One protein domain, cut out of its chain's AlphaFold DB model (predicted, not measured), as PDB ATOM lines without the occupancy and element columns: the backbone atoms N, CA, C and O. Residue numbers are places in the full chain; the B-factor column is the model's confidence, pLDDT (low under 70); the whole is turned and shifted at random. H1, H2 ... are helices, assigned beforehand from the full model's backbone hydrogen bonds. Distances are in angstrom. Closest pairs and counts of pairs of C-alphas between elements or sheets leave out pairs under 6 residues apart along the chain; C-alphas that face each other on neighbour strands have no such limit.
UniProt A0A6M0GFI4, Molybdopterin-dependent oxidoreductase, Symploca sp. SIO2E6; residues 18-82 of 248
ATOM      1  N   PRO A  18     -42.551  30.085  -1.810       76.62
ATOM      2  CA  PRO A  18     -42.390  29.975  -0.358       76.62
ATOM      3  C   PRO A  18     -42.711  31.282   0.373       76.62
ATOM      4  O   PRO A  18     -43.418  31.274   1.379       76.62
ATOM      5  N   LEU A  19     -42.259  32.415  -0.176       73.25
ATOM      6  CA  LEU A  19     -42.579  33.729   0.370       73.25
ATOM      7  C   LEU A  19     -44.072  34.037   0.225       73.25
ATOM      8  O   LEU A  19     -44.690  34.477   1.186       73.25
ATOM      9  N   ILE A  20     -44.673  33.762  -0.935       76.88
ATOM     10  CA  ILE A  20     -46.114  33.977  -1.155       76.88
ATOM     11  C   ILE A  20     -46.945  33.170  -0.150       76.88
ATOM     12  O   ILE A  20     -47.894  33.700   0.424       76.88
ATOM     13  N   LYS A  21     -46.573  31.911   0.101       77.00
ATOM     14  CA  LYS A  21     -47.254  31.046   1.066       77.00
ATOM     15  C   LYS A  21     -47.130  31.584   2.491       77.00
ATOM     16  O   LYS A  21     -48.145  31.742   3.160       77.00
ATOM     17  N   TYR A  22     -45.919  31.950   2.912       75.44
ATOM     18  CA  TYR A  22     -45.681  32.585   4.210       75.44
ATOM     19  C   TYR A  22     -46.534  33.849   4.392       75.44
ATOM     20  O   TYR A  22     -47.170  34.064   5.425       75.44
ATOM     21  N   TRP A  23     -46.596  34.678   3.353       74.75
ATOM     22  CA  TRP A  23     -47.426  35.874   3.336       74.75
ATOM     23  C   TRP A  23     -48.913  35.555   3.448       74.75
ATOM     24  O   TRP A  23     -49.602  36.200   4.238       74.75
ATOM     25  N   ALA A  24     -49.412  34.575   2.695       76.31
ATOM     26  CA  ALA A  24     -50.804  34.142   2.764       76.31
ATOM     27  C   ALA A  24     -51.165  33.674   4.181       76.31
ATOM     28  O   ALA A  24     -52.161  34.117   4.742       76.31
ATOM     29  N   GLU A  25     -50.311  32.869   4.809       75.88
ATOM     30  CA  GLU A  25     -50.516  32.387   6.180       75.88
ATOM     31  C   GLU A  25     -50.572  33.537   7.198       75.88
ATOM     32  O   GLU A  25     -51.454  33.571   8.057       75.88
ATOM     33  N   LYS A  26     -49.680  34.529   7.089       71.38
ATOM     34  CA  LYS A  26     -49.672  35.691   7.996       71.38
ATOM     35  C   LYS A  26     -50.849  36.635   7.762       71.38
ATOM     36  O   LYS A  26     -51.432  37.138   8.723       71.38
ATOM     37  N   THR A  27     -51.221  36.863   6.508       70.38
ATOM     38  CA  THR A  27     -52.298  37.792   6.130       70.38
ATOM     39  C   THR A  27     -53.703  37.224   6.310       70.38
ATOM     40  O   THR A  27     -54.635  38.003   6.486       70.38
ATOM     41  N   LEU A  28     -53.863  35.899   6.312       77.44
ATOM     42  CA  LEU A  28     -55.133  35.213   6.592       77.44
ATOM     43  C   LEU A  28     -55.308  34.848   8.077       77.44
ATOM     44  O   LEU A  28     -56.318  34.262   8.459       77.44
ATOM     45  N   SER A  29     -54.336  35.193   8.923       75.44
ATOM     46  CA  SER A  29     -54.418  35.003  10.374       75.44
ATOM     47  C   SER A  29     -55.414  35.979  11.033       75.44
ATOM     48  O   SER A  29     -55.784  36.984  10.423       75.44
ATOM     49  N   PRO A  30     -55.808  35.775  12.307       70.88
ATOM     50  CA  PRO A  30     -56.654  36.725  13.043       70.88
ATOM     51  C   PRO A  30     -56.078  38.151  13.129       70.88
ATOM     52  O   PRO A  30     -56.821  39.128  13.170       70.88
ATOM     53  N   ILE A  31     -54.746  38.288  13.100       73.44
ATOM     54  CA  ILE A  31     -54.041  39.585  13.074       73.44
ATOM     55  C   ILE A  31     -54.026  40.174  11.648       73.44
ATOM     56  O   ILE A  31     -53.798  41.368  11.455       73.44
ATOM     57  N   GLY A  32     -54.334  39.355  10.642       80.25
ATOM     58  CA  GLY A  32     -54.298  39.666   9.220       80.25
ATOM     59  C   GLY A  32     -55.129  40.879   8.813       80.25
ATOM     60  O   GLY A  32     -54.656  41.697   8.028       80.25
ATOM     61  N   VAL A  33     -56.318  41.073   9.395       83.62
ATOM     62  CA  VAL A  33     -57.146  42.266   9.122       83.62
ATOM     63  C   VAL A  33     -56.421  43.542   9.553       83.62
ATOM     64  O   VAL A  33     -56.310  44.489   8.775       83.62
ATOM     65  N   LYS A  34     -55.870  43.553  10.772       84.19
ATOM     66  CA  LYS A  34     -55.117  44.695  11.309       84.19
ATOM     67  C   LYS A  34     -53.822  44.925  10.528       84.19
ATOM     68  O   LYS A  34     -53.456  46.069  10.264       84.19
ATOM     69  N   LEU A  35     -53.164  43.847  10.103       84.31
ATOM     70  CA  LEU A  35     -51.999  43.898   9.225       84.31
ATOM     71  C   LEU A  35     -52.341  44.567   7.888       84.31
ATOM     72  O   LEU A  35     -51.659  45.511   7.498       84.31
ATOM     73  N   TRP A  36     -53.425  44.160   7.225       83.69
ATOM     74  CA  TRP A  36     -53.885  44.771   5.973       83.69
ATOM     75  C   TRP A  36     -54.277  46.240   6.127       83.69
ATOM     76  O   TRP A  36     -53.916  47.059   5.283       83.69
ATOM     77  N   GLN A  37     -54.979  46.593   7.204       83.81
ATOM     78  CA  GLN A  37     -55.302  47.988   7.515       83.81
ATOM     79  C   GLN A  37     -54.029  48.826   7.672       83.81
ATOM     80  O   GLN A  37     -53.914  49.894   7.076       83.81
ATOM     81  N   THR A  38     -53.041  48.309   8.406       82.50
ATOM     82  CA  THR A  38     -51.774  49.013   8.656       82.50
ATOM     83  C   THR A  38     -50.921  49.112   7.391       82.50
ATOM     84  O   THR A  38     -50.314  50.146   7.124       82.50
ATOM     85  N   LEU A  39     -50.922  48.079   6.545       80.31
ATOM     86  CA  LEU A  39     -50.234  48.101   5.250       80.31
ATOM     87  C   LEU A  39     -50.823  49.121   4.274       80.31
ATOM     88  O   LEU A  39     -50.090  49.657   3.441       80.31
ATOM     89  N   ASN A  40     -52.122  49.401   4.394       80.94
ATOM     90  CA  ASN A  40     -52.828  50.418   3.617       80.94
ATOM     91  C   ASN A  40     -52.743  51.830   4.213       80.94
ATOM     92  O   ASN A  40     -53.279  52.767   3.626       80.94
ATOM     93  N   HIS A  41     -52.049  52.008   5.338       78.00
ATOM     94  CA  HIS A  41     -51.872  53.318   5.950       78.00
ATOM     95  C   HIS A  41     -51.061  54.276   5.050       78.00
ATOM     96  O   HIS A  41     -50.192  53.862   4.272       78.00
ATOM     97  N   GLN A  42     -51.339  55.577   5.184       78.81
ATOM     98  CA  GLN A  42     -50.658  56.677   4.493       78.81
ATOM     99  C   GLN A  42     -49.324  57.015   5.162       78.81
ATOM    100  O   GLN A  42     -49.137  58.082   5.740       78.81
ATOM    101  N   SER A  43     -48.392  56.068   5.128       72.50
ATOM    102  CA  SER A  43     -47.045  56.241   5.666       72.50
ATOM    103  C   SER A  43     -45.984  55.748   4.691       72.50
ATOM    104  O   SER A  43     -46.237  54.922   3.808       72.50
ATOM    105  N   ALA A  44     -44.770  56.272   4.863       73.69
ATOM    106  CA  ALA A  44     -43.589  55.751   4.197       73.69
ATOM    107  C   ALA A  44     -43.282  54.319   4.666       73.69
ATOM    108  O   ALA A  44     -43.690  53.881   5.745       73.69
ATOM    109  N   CYS A  45     -42.537  53.579   3.847       77.31
ATOM    110  CA  CYS A  45     -42.087  52.250   4.219       77.31
ATOM    111  C   CYS A  45     -41.124  52.332   5.404       77.31
ATOM    112  O   CYS A  45     -40.071  52.953   5.324       77.31
ATOM    113  N   LEU A  46     -41.452  51.608   6.467       75.19
ATOM    114  CA  LEU A  46     -40.614  51.476   7.652       75.19
ATOM    115  C   LEU A  46     -39.275  50.769   7.363       75.19
ATOM    116  O   LEU A  46     -38.290  50.972   8.062       75.19
ATOM    117  N   SER A  47     -39.204  49.921   6.336       74.81
ATOM    118  CA  SER A  47     -38.010  49.107   6.082       74.81
ATOM    119  C   SER A  47     -36.996  49.725   5.119       74.81
ATOM    120  O   SER A  47     -35.825  49.360   5.200       74.81
ATOM    121  N   CYS A  48     -37.401  50.556   4.157       71.81
ATOM    122  CA  CYS A  48     -36.465  51.104   3.174       71.81
ATOM    123  C   CYS A  48     -36.931  52.450   2.623       71.81
ATOM    124  O   CYS A  48     -38.120  52.751   2.638       71.81
ATOM    125  N   ALA A  49     -35.989  53.211   2.063       65.38
ATOM    126  CA  ALA A  49     -36.209  54.563   1.540       65.38
ATOM    127  C   ALA A  49     -37.075  54.635   0.266       65.38
ATOM    128  O   ALA A  49     -37.356  55.719  -0.233       65.38
ATOM    129  N   TRP A  50     -37.484  53.492  -0.291       69.31
ATOM    130  CA  TRP A  50     -38.365  53.468  -1.455       69.31
ATOM    131  C   TRP A  50     -39.784  53.829  -1.004       69.31
ATOM    132  O   TRP A  50     -40.285  53.259  -0.030       69.31
ATOM    133  N   GLY A  51     -40.466  54.768  -1.648       63.78
ATOM    134  CA  GLY A  51     -41.775  55.165  -1.146       63.78
ATOM    135  C   GLY A  51     -42.838  54.107  -1.349       63.78
ATOM    136  O   GLY A  51     -42.793  53.267  -2.246       63.78
ATOM    137  N   THR A  52     -43.814  54.136  -0.456       70.06
ATOM    138  CA  THR A  52     -45.094  53.423  -0.551       70.06
ATOM    139  C   THR A  52     -46.190  54.432  -0.872       70.06
ATOM    140  O   THR A  52     -47.245  54.443  -0.251       70.06
ATOM    141  N   GLY A  53     -45.880  55.351  -1.797       66.94
ATOM    142  CA  GLY A  53     -46.801  56.393  -2.242       66.94
ATOM    143  C   GLY A  53     -46.799  57.613  -1.323       66.94
ATOM    144  O   GLY A  53     -47.542  58.561  -1.563       66.94
ATOM    145  N   GLY A  54     -45.962  57.608  -0.278       70.00
ATOM    146  CA  GLY A  54     -45.896  58.669   0.723       70.00
ATOM    147  C   GLY A  54     -47.262  58.877   1.374       70.00
ATOM    148  O   GLY A  54     -47.846  57.936   1.909       70.00
ATOM    149  N   GLN A  55     -47.801  60.091   1.255       66.75
ATOM    150  CA  GLN A  55     -49.151  60.431   1.724       66.75
ATOM    151  C   GLN A  55     -50.275  59.717   0.955       66.75
ATOM    152  O   GLN A  55     -51.399  59.661   1.438       66.75
ATOM    153  N   LYS A  56     -50.005  59.143  -0.226       70.44
ATOM    154  CA  LYS A  56     -50.988  58.305  -0.938       70.44
ATOM    155  C   LYS A  56     -51.146  56.927  -0.286       70.44
ATOM    156  O   LYS A  56     -52.210  56.330  -0.406       70.44
ATOM    157  N   GLY A  57     -50.120  56.464   0.435       71.94
ATOM    158  CA  GLY A  57     -50.141  55.228   1.210       71.94
ATOM    159  C   GLY A  57     -50.254  53.930   0.413       71.94
ATOM    160  O   GLY A  57     -50.376  53.895  -0.813       71.94
ATOM    161  N   GLY A  58     -50.251  52.830   1.165       79.44
ATOM    162  CA  GLY A  58     -50.613  51.511   0.652       79.44
ATOM    163  C   GLY A  58     -49.541  50.792  -0.162       79.44
ATOM    164  O   GLY A  58     -48.378  50.693   0.235       79.44
ATOM    165  N   PHE A  59     -49.981  50.180  -1.261       83.88
ATOM    166  CA  PHE A  59     -49.177  49.328  -2.146       83.88
ATOM    167  C   PHE A  59     -48.767  50.048  -3.431       83.88
ATOM    168  O   PHE A  59     -48.411  49.397  -4.409       83.88
ATOM    169  N   VAL A  60     -48.836  51.375  -3.449       83.06
ATOM    170  CA  VAL A  60     -48.536  52.185  -4.630       83.06
ATOM    171  C   VAL A  60     -47.225  52.934  -4.398       83.06
ATOM    172  O   VAL A  60     -46.946  53.261  -3.256       83.06
ATOM    173  N   ASN A  61     -46.383  53.186  -5.402       83.12
ATOM    174  CA  ASN A  61     -45.232  54.100  -5.248       83.12
ATOM    175  C   ASN A  61     -45.577  55.542  -5.673       83.12
ATOM    176  O   ASN A  61     -46.698  55.853  -6.070       83.12
ATOM    177  N   GLU A  62     -44.613  56.453  -5.603       79.31
ATOM    178  CA  GLU A  62     -44.768  57.867  -5.968       79.31
ATOM    179  C   GLU A  62     -45.191  58.073  -7.429       79.31
ATOM    180  O   GLU A  62     -45.833  59.076  -7.745       79.31
ATOM    181  N   MET A  63     -44.890  57.101  -8.295       81.88
ATOM    182  CA  MET A  63     -45.236  57.092  -9.717       81.88
ATOM    183  C   MET A  63     -46.595  56.439 -10.016       81.88
ATOM    184  O   MET A  63     -47.007  56.417 -11.172       81.88
ATOM    185  N   GLY A  64     -47.312  55.929  -9.009       83.06
ATOM    186  CA  GLY A  64     -48.622  55.302  -9.204       83.06
ATOM    187  C   GLY A  64     -48.584  53.803  -9.517       83.06
ATOM    188  O   GLY A  64     -49.620  53.228  -9.834       83.06
ATOM    189  N   GLU A  65     -47.429  53.144  -9.420       84.31
ATOM    190  CA  GLU A  65     -47.333  51.706  -9.689       84.31
ATOM    191  C   GLU A  65     -47.808  50.881  -8.507       84.31
ATOM    192  O   GLU A  65     -47.391  51.127  -7.379       84.31
ATOM    193  N   TYR A  66     -48.618  49.865  -8.783       85.12
ATOM    194  CA  TYR A  66     -49.172  48.969  -7.776       85.12
ATOM    195  C   TYR A  66     -48.182  47.877  -7.343       85.12
ATOM    196  O   TYR A  66     -47.179  47.608  -8.006       85.12
ATOM    197  N   LEU A  67     -48.504  47.230  -6.219       81.81
ATOM    198  CA  LEU A  67     -47.749  46.134  -5.596       81.81
ATOM    199  C   LEU A  67     -46.320  46.508  -5.161       81.81
ATOM    200  O   LEU A  67     -45.419  45.674  -5.109       81.81
ATOM    201  N   GLN A  68     -46.113  47.760  -4.759       83.56
ATOM    202  CA  GLN A  68     -44.819  48.299  -4.336       83.56
ATOM    203  C   GLN A  68     -44.545  48.057  -2.842       83.56
ATOM    204  O   GLN A  68     -44.187  48.976  -2.104       83.56
ATOM    205  N   ARG A  69     -44.658  46.804  -2.382       81.88
ATOM    206  CA  ARG A  69     -44.293  46.346  -1.023       81.88
ATOM    207  C   ARG A  69     -43.372  45.123  -1.107       81.88
ATOM    208  O   ARG A  69     -43.417  44.372  -2.070       81.88
ATOM    209  N   CYS A  70     -42.517  44.932  -0.103       81.62
ATOM    210  CA  CYS A  70     -41.601  43.787  -0.016       81.62
ATOM    211  C   CYS A  70     -41.722  43.065   1.332       81.62
ATOM    212  O   CYS A  70     -42.276  43.632   2.275       81.62
ATOM    213  N   ALA A  71     -41.159  41.849   1.428       80.19
ATOM    214  CA  ALA A  71     -41.111  41.011   2.641       80.19
ATOM    215  C   ALA A  71     -40.779  41.819   3.898       80.19
ATOM    216  O   ALA A  71     -41.592  41.909   4.814       80.19
ATOM    217  N   LYS A  72     -39.655  42.536   3.857       80.12
ATOM    218  CA  LYS A  72     -39.176  43.346   4.977       80.12
ATOM    219  C   LYS A  72     -40.146  44.440   5.421       80.12
ATOM    220  O   LYS A  72     -40.220  44.759   6.602       80.12
ATOM    221  N   SER A  73     -40.904  45.028   4.489       81.31
ATOM    222  CA  SER A  73     -41.924  46.018   4.852       81.31
ATOM    223  C   SER A  73     -43.051  45.392   5.665       81.31
ATOM    224  O   SER A  73     -43.588  46.067   6.538       81.31
ATOM    225  N   VAL A  74     -43.444  44.159   5.350       81.31
ATOM    226  CA  VAL A  74     -44.488  43.456   6.099       81.31
ATOM    227  C   VAL A  74     -43.971  42.923   7.410       81.31
ATOM    228  O   VAL A  74     -44.663  43.071   8.404       81.31
ATOM    229  N   GLU A  75     -42.755  42.387   7.440       81.38
ATOM    230  CA  GLU A  75     -42.102  41.963   8.680       81.38
ATOM    231  C   GLU A  75     -42.001  43.125   9.676       81.38
ATOM    232  O   GLU A  75     -42.382  42.968  10.831       81.38
ATOM    233  N   ALA A  76     -41.600  44.318   9.219       82.12
ATOM    234  CA  ALA A  76     -41.533  45.508  10.066       82.12
ATOM    235  C   ALA A  76     -42.901  45.901  10.654       82.12
ATOM    236  O   ALA A  76     -42.990  46.212  11.836       82.12
ATOM    237  N   ILE A  77     -43.969  45.863   9.849       83.50
ATOM    238  CA  ILE A  77     -45.326  46.170  10.328       83.50
ATOM    239  C   ILE A  77     -45.846  45.058  11.247       83.50
ATOM    240  O   ILE A  77     -46.474  45.338  12.262       83.50
ATOM    241  N   ALA A  78     -45.580  43.795  10.921       82.88
ATOM    242  CA  ALA A  78     -45.980  42.663  11.744       82.88
ATOM    243  C   ALA A  78     -45.328  42.722  13.132       82.88
ATOM    244  O   ALA A  78     -46.017  42.467  14.118       82.88
ATOM    245  N   ALA A  79     -44.053  43.118  13.213       82.88
ATOM    246  CA  ALA A  79     -43.352  43.352  14.474       82.88
ATOM    247  C   ALA A  79     -44.028  44.451  15.317       82.88
ATOM    248  O   ALA A  79     -44.255  44.274  16.510       82.88
ATOM    249  N   GLU A  80     -44.463  45.553  14.698       83.75
ATOM    250  CA  GLU A  80     -45.183  46.626  15.406       83.75
ATOM    251  C   GLU A  80     -46.571  46.206  15.915       83.75
ATOM    252  O   GLU A  80     -47.090  46.796  16.869       83.75
ATOM    253  N   LEU A  81     -47.176  45.193  15.290       85.69
ATOM    254  CA  LEU A  81     -48.490  44.656  15.643       85.69
ATOM    255  C   LEU A  81     -48.443  43.510  16.660       85.69
ATOM    256  O   LEU A  81     -49.513  43.018  17.032       85.69
ATOM    257  N   GLN A  82     -47.254  43.093  17.103       86.44
ATOM    258  CA  GLN A  82     -47.114  42.053  18.116       86.44
ATOM    259  C   GLN A  82     -47.826  42.425  19.425       86.44
ATOM    260  O   GLN A  82     -48.032  43.599  19.754       86.44
TER     261      GLN A  82
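What this domain is: This is residues 18 to 82 of the 248 residues of the protein "Molybdopterin-dependent oxidoreductase" of Symploca sp. SIO2E6 (UniProt A0A6M0GFI4). Three short helices gather at one end, and a long looped stretch, residues 40 to 70, makes the other end before the backbone folds back into H3. H1 and H2 meet at a corner, like an L, and H2 crosses H3, which runs roughly the same way as H1. The printed part has 65 residues, with three named helices in the order H1, H2, H3 and no named strand. The class is all helix, though under half of the residues, 28 of 65, are in named elements. The whole is compact, with a radius of gyration of the C-alphas of 11.3 A and spans of 31 by 22 by 17 A.

Where its parts are: H1, residues 18 to 27, begins with C-alpha 18 at (-42.390, 29.975, -0.358) and is 14.2 A long from first to last C-alpha. H2, residues 32 to 39, measures 10.2 A. H3, residues 71 to 80, measures 14.5 A and ends with C-alpha 80 at (-45.183, 46.626, 15.406).

How they stand to each other: H1 and H2 touch only at the corner by their tight link, about perpendicular at 78 degrees; their closest C-alphas, of Lys 26 and Gly 32, are 6.2 A apart. H2 and H3 touch, with the closest C-alphas, of Leu 35 and Ala 78, 6.6 A apart. Their lines stand at 73 degrees, only just about perpendicular. H1 and H3 are close but not clearly touching: the closest C-alphas, of Leu 19 and Ala 71, are 7.8 A apart. These two run the same way at a shallow tilt of 29 degrees. In H1, H2 and H3 every O i to N i+4 pair is within hydrogen-bond range.

The domain as a whole: The C-alphas of Pro 30 and Met 63, the two farthest apart, are 32.6 A apart. The printed part has no cut. The link from H2 to H3 is long, with 31 residues. The mean pLDDT of the printed part is 78.0; residues 49 to 51, 53 and 55 are under 70.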